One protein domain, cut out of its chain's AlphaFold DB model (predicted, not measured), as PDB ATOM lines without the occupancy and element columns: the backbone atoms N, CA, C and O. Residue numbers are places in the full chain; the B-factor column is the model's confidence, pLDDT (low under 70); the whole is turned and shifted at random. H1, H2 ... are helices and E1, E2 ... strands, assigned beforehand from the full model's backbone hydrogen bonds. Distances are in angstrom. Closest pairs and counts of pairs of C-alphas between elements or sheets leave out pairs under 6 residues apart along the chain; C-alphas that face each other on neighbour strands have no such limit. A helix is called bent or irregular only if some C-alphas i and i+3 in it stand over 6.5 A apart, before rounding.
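What this domain is: This is residues 15 to 34 and 41 to 63 of the 80 residues of an uncharacterized protein of Saprospiraceae bacterium (UniProt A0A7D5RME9). A long helix, H1, and a unit of strand E1 with helix H2 folded back along it make an open, elongated shape: the first residues of H1 come near H2, while the far part of H1, residues 27 to 32, sticks out. The 43 printed residues hold two named helices and one named strand, in the order H1, E1, H2, and the class is mostly helix. The whole is only just compact, close to loose, with a radius of gyration of the C-alphas of 10.6 A, and it spans 29 by 19 by 17 A.

Where its parts are: H1, residues 15 to 32, begins with C-alpha 15 at (88.282, 233.888, 236.368) and measures 24.9 A from first to last C-alpha. It is irregular, but only just: C-alphas 23 and 26 are 6.8 A apart. E1, residues 43 to 47, measures 14.1 A. H2, residues 49 to 60, measures 16.4 A and ends with C-alpha 60 at (79.339, 232.492, 237.059).

How they stand to each other: H1 and H2 only just touch, with 3 pairs of C-alphas within 8 A, through residues 15 to 18 of H1 and 53 to 57 of H2 alone. Their closest C-alphas, those of Ala 18 and Thr 57, are 5.4 A apart. Their lines are about perpendicular, at 79 degrees, though the line of H1 is a rough one. H1 and E1 are apart. A tight link of one residue joins E1 to H2, and their closest C-alphas, those of Ala 45 and Ser 54, are 5.4 A apart. E1 pairs with no named strand. In H2 every O i to N i+4 pair is within hydrogen-bond range; in H1, 11 of 14 are.

The domain as a whole: The two C-alphas farthest apart, those of Ser 31 and Ser 48, are 30.0 A apart. Residues 35 to 40 are not printed, and C-alphas 34 and 41 are 12.2 A apart across this cut, which lies in the link from H1 to E1. Residues 27 to 34, of which 27 to 32 belong to H1, stand free, and so do residues 47 to 52, of which 49 to 52 belong to H2. The mean pLDDT of the printed part is 95.7, and no printed residue is under 70.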
ATOM      1  N   GLU A  15      89.151 232.706 236.211       90.38
ATOM      2  CA  GLU A  15      88.282 233.888 236.368       90.38
ATOM      3  C   GLU A  15      88.601 234.948 235.309       90.38
ATOM      4  O   GLU A  15      87.704 235.397 234.608       90.38
ATOM      5  N   LYS A  16      89.886 235.267 235.098       93.56
ATOM      6  CA  LYS A  16      90.308 236.229 234.065       93.56
ATOM      7  C   LYS A  16      89.902 235.784 232.661       93.56
ATOM      8  O   LYS A  16      89.549 236.609 231.825       93.56
ATOM      9  N   TYR A  17      89.967 234.482 232.389       94.69
ATOM     10  CA  TYR A  17      89.505 233.926 231.123       94.69
ATOM     11  C   TYR A  17      87.986 234.079 230.970       94.69
ATOM     12  O   TYR A  17      87.533 234.564 229.937       94.69
ATOM     13  N   ALA A  18      87.208 233.746 232.000       95.56
ATOM     14  CA  ALA A  18      85.757 233.918 232.000       95.56
ATOM     15  C   ALA A  18      85.352 235.398 231.832       95.56
ATOM     16  O   ALA A  18      84.488 235.712 231.014       95.56
ATOM     17  N   GLU A  19      86.026 236.314 232.531       96.81
ATOM     18  CA  GLU A  19      85.847 237.764 232.385       96.81
ATOM     19  C   GLU A  19      86.155 238.238 230.964       96.81
ATOM     20  O   GLU A  19      85.383 239.008 230.398       96.81
ATOM     21  N   PHE A  20      87.249 237.766 230.361       97.62
ATOM     22  CA  PHE A  20      87.579 238.085 228.972       97.62
ATOM     23  C   PHE A  20      86.487 237.608 228.006       97.62
ATOM     24  O   PHE A  20      86.096 238.351 227.102       97.62
ATOM     25  N   LEU A  21      85.969 236.389 228.195       97.88
ATOM     26  CA  LEU A  21      84.899 235.861 227.351       97.88
ATOM     27  C   LEU A  21      83.645 236.740 227.411       97.88
ATOM     28  O   LEU A  21      83.061 237.044 226.371       97.88
ATOM     29  N   VAL A  22      83.254 237.163 228.611       98.06
ATOM     30  CA  VAL A  22      82.001 237.891 228.849       98.06
ATOM     31  C   VAL A  22      82.106 239.374 228.515       98.06
ATOM     32  O   VAL A  22      81.190 239.923 227.911       98.06
ATOM     33  N   ASN A  23      83.204 240.021 228.897       98.25
ATOM     34  CA  ASN A  23      83.330 241.478 228.818       98.25
ATOM     35  C   ASN A  23      84.044 241.951 227.549       98.25
ATOM     36  O   ASN A  23      83.940 243.125 227.202       98.25
ATOM     37  N   THR A  24      84.752 241.058 226.852       98.44
ATOM     38  CA  THR A  24      85.530 241.421 225.662       98.44
ATOM     39  C   THR A  24      85.091 240.628 224.442       98.44
ATOM     40  O   THR A  24      84.651 241.215 223.454       98.44
ATOM     41  N   LEU A  25      85.186 239.295 224.491       98.44
ATOM     42  CA  LEU A  25      84.983 238.471 223.300       98.44
ATOM     43  C   LEU A  25      83.521 238.449 222.847       98.44
ATOM     44  O   LEU A  25      83.254 238.707 221.675       98.44
ATOM     45  N   LYS A  26      82.575 238.147 223.746       98.12
ATOM     46  CA  LYS A  26      81.155 238.081 223.378       98.12
ATOM     47  C   LYS A  26      80.626 239.430 222.865       98.12
ATOM     48  O   LYS A  26      80.057 239.418 221.779       98.12
ATOM     49  N   PRO A  27      80.866 240.585 223.524       98.44
ATOM     50  CA  PRO A  27      80.423 241.881 223.006       98.44
ATOM     51  C   PRO A  27      81.011 242.205 221.633       98.44
ATOM     52  O   PRO A  27      80.305 242.723 220.772       98.44
ATOM     53  N   PHE A  28      82.282 241.856 221.401       98.62
ATOM     54  CA  PHE A  28      82.895 241.998 220.084       98.62
ATOM     55  C   PHE A  28      82.172 241.140 219.036       98.62
ATOM     56  O   PHE A  28      81.851 241.636 217.961       98.62
ATOM     57  N   ILE A  29      81.877 239.872 219.327       98.50
ATOM     58  CA  ILE A  29      81.150 239.004 218.388       98.50
ATOM     59  C   ILE A  29      79.746 239.562 218.117       98.50
ATOM     60  O   ILE A  29      79.360 239.701 216.957       98.50
ATOM     61  N   ASP A  30      79.014 239.938 219.162       98.31
ATOM     62  CA  ASP A  30      77.641 240.437 219.044       98.31
ATOM     63  C   ASP A  30      77.551 241.756 218.260       98.31
ATOM     64  O   ASP A  30      76.558 242.002 217.579       98.31
ATOM     65  N   SER A  31      78.587 242.603 218.302       98.31
ATOM     66  CA  SER A  31      78.602 243.853 217.533       98.31
ATOM     67  C   SER A  31      79.029 243.678 216.072       98.31
ATOM     68  O   SER A  31      78.730 244.538 215.246       98.31
ATOM     69  N   HIS A  32      79.768 242.612 215.745       98.62
ATOM     70  CA  HIS A  32      80.321 242.388 214.400       98.62
ATOM     71  C   HIS A  32      79.529 241.365 213.582       98.62
ATOM     72  O   HIS A  32      79.656 241.320 212.357       98.62
ATOM     73  N   PHE A  33      78.702 240.553 214.237       98.31
ATOM     74  CA  PHE A  33      77.915 239.508 213.601       98.31
ATOM     75  C   PHE A  33      76.448 239.613 214.013       98.31
ATOM     76  O   PHE A  33      76.102 240.150 215.056       98.31
ATOM     77  N   ARG A  34      75.557 239.071 213.180       98.06
ATOM     78  CA  ARG A  34      74.125 239.016 213.484       98.06
ATOM     79  C   ARG A  34      73.845 237.850 214.435       98.06
ATOM     80  O   ARG A  34      73.489 236.766 213.973       98.06
ATOM     81  N   HIS A  41      69.853 231.726 223.723       98.06
ATOM     82  CA  HIS A  41      70.480 231.522 222.418       98.06
ATOM     83  C   HIS A  41      72.011 231.445 222.478       98.06
ATOM     84  O   HIS A  41      72.637 231.054 221.492       98.06
ATOM     85  N   THR A  42      72.616 231.731 223.633       97.75
ATOM     86  CA  THR A  42      74.072 231.744 223.805       97.75
ATOM     87  C   THR A  42      74.541 230.523 224.598       97.75
ATOM     88  O   THR A  42      74.125 230.287 225.734       97.75
ATOM     89  N   GLY A  43      75.449 229.742 224.004       97.12
ATOM     90  CA  GLY A  43      76.051 228.570 224.635       97.12
ATOM     91  C   GLY A  43      77.572 228.641 224.722       97.12
ATOM     92  O   GLY A  43      78.220 229.221 223.854       97.12
ATOM     93  N   ILE A  44      78.141 228.009 225.749       97.69
ATOM     94  CA  ILE A  44      79.588 227.800 225.891       97.69
ATOM     95  C   ILE A  44      79.884 226.312 226.061       97.69
ATOM     96  O   ILE A  44      79.164 225.606 226.762       97.69
ATOM     97  N   ALA A  45      80.919 225.793 225.411       96.31
ATOM     98  CA  ALA A  45      81.261 224.386 225.538       96.31
ATOM     99  C   ALA A  45      82.756 224.137 225.373       96.31
ATOM    100  O   ALA A  45      83.452 224.889 224.691       96.31
ATOM    101  N   GLY A  46      83.238 223.040 225.952       94.12
ATOM    102  CA  GLY A  46      84.633 222.641 225.803       94.12
ATOM    103  C   GLY A  46      84.901 221.217 226.261       94.12
ATOM    104  O   GLY A  46      84.027 220.553 226.825       94.12
ATOM    105  N   SER A  47      86.126 220.747 226.018       93.31
ATOM    106  CA  SER A  47      86.562 219.403 226.387       93.31
ATOM    107  C   SER A  47      87.595 219.384 227.509       93.31
ATOM    108  O   SER A  47      88.413 220.295 227.616       93.31
ATOM    109  N   SER A  48      87.573 218.353 228.361       88.88
ATOM    110  CA  SER A  48      88.519 218.205 229.484       88.88
ATOM    111  C   SER A  48      88.575 219.478 230.359       88.88
ATOM    112  O   SER A  48      87.544 219.907 230.882       88.88
ATOM    113  N   LEU A  49      89.734 220.137 230.478       88.88
ATOM    114  CA  LEU A  49      89.871 221.430 231.159       88.88
ATOM    115  C   LEU A  49      88.986 222.525 230.536       88.88
ATOM    116  O   LEU A  49      88.407 223.330 231.261       88.88
ATOM    117  N   GLY A  50      88.836 222.518 229.210       88.50
ATOM    118  CA  GLY A  50      87.928 223.389 228.462       88.50
ATOM    119  C   GLY A  50      86.461 223.196 228.857       88.50
ATOM    120  O   GLY A  50      85.696 224.157 228.896       88.50
ATOM    121  N   GLY A  51      86.071 221.967 229.206       90.88
ATOM    122  CA  GLY A  51      84.738 221.665 229.728       90.88
ATOM    123  C   GLY A  51      84.551 222.231 231.132       90.88
ATOM    124  O   GLY A  51      83.547 222.888 231.404       90.88
ATOM    125  N   LEU A  52      85.550 222.046 232.005       90.69
ATOM    126  CA  LEU A  52      85.522 222.566 233.376       90.69
ATOM    127  C   LEU A  52      85.412 224.092 233.392       90.69
ATOM    128  O   LEU A  52      84.583 224.637 234.119       90.69
ATOM    129  N   ILE A  53      86.202 224.782 232.564       93.31
ATOM    130  CA  ILE A  53      86.154 226.244 232.497       93.31
ATOM    131  C   ILE A  53      84.872 226.760 231.827       93.31
ATOM    132  O   ILE A  53      84.343 227.784 232.252       93.31
ATOM    133  N   SER A  54      84.325 226.037 230.843       94.56
ATOM    134  CA  SER A  54      83.024 226.363 230.236       94.56
ATOM    135  C   SER A  54      81.889 226.259 231.254       94.56
ATOM    136  O   SER A  54      81.083 227.177 231.381       94.56
ATOM    137  N   TYR A  55      81.868 225.174 232.033       93.38
ATOM    138  CA  TYR A  55      80.912 224.968 233.122       93.38
ATOM    139  C   TYR A  55      81.016 226.049 234.198       93.38
ATOM    140  O   TYR A  55      80.013 226.661 234.564       93.38
ATOM    141  N   PHE A  56      82.239 226.338 234.642       93.25
ATOM    142  CA  PHE A  56      82.511 227.417 235.584       93.25
ATOM    143  C   PHE A  56      81.991 228.771 235.078       93.25
ATOM    144  O   PHE A  56      81.265 229.463 235.791       93.25
ATOM    145  N   THR A  57      82.311 229.121 233.831       95.44
ATOM    146  CA  THR A  57      81.914 230.397 233.215       95.44
ATOM    147  C   THR A  57      80.393 230.520 233.113       95.44
ATOM    148  O   THR A  57      79.846 231.566 233.452       95.44
ATOM    149  N   ALA A  58      79.692 229.455 232.710       95.31
ATOM    150  CA  ALA A  58      78.235 229.468 232.584       95.31
ATOM    151  C   ALA A  58      77.524 229.677 233.934       95.31
ATOM    152  O   ALA A  58      76.584 230.462 234.016       95.31
ATOM    153  N   ILE A  59      78.002 229.037 235.009       94.94
ATOM    154  CA  ILE A  59      77.441 229.231 236.360       94.94
ATOM    155  C   ILE A  59      77.731 230.632 236.893       94.94
ATOM    156  O   ILE A  59      76.894 231.225 237.570       94.94
ATOM    157  N   ARG A  60      78.923 231.160 236.611       95.69
ATOM    158  CA  ARG A  60      79.339 232.492 237.059       95.69
ATOM    159  C   ARG A  60      78.577 233.611 236.339       95.69
ATOM    160  O   ARG A  60      78.330 234.651 236.953       95.69
ATOM    161  N   TYR A  61      78.204 233.384 235.078       97.44
ATOM    162  CA  TYR A  61      77.556 234.352 234.190       97.44
ATOM    163  C   TYR A  61      76.283 233.778 233.525       97.44
ATOM    164  O   TYR A  61      76.206 233.697 232.295       97.44
ATOM    165  N   PRO A  62      75.248 233.417 234.309       96.75
ATOM    166  CA  PRO A  62      74.034 232.783 233.783       96.75
ATOM    167  C   PRO A  62      73.207 233.730 232.901       96.75
ATOM    168  O   PRO A  62      72.524 233.293 231.985       96.75
ATOM    169  N   ASN A  63      73.334 235.045 233.117       97.44
ATOM    170  CA  ASN A  63      72.709 236.083 232.288       97.44
ATOM    171  C   ASN A  63      73.425 236.292 230.943       97.44
ATOM    172  O   ASN A  63      73.118 237.240 230.226       97.44
TER     173      ASN A  63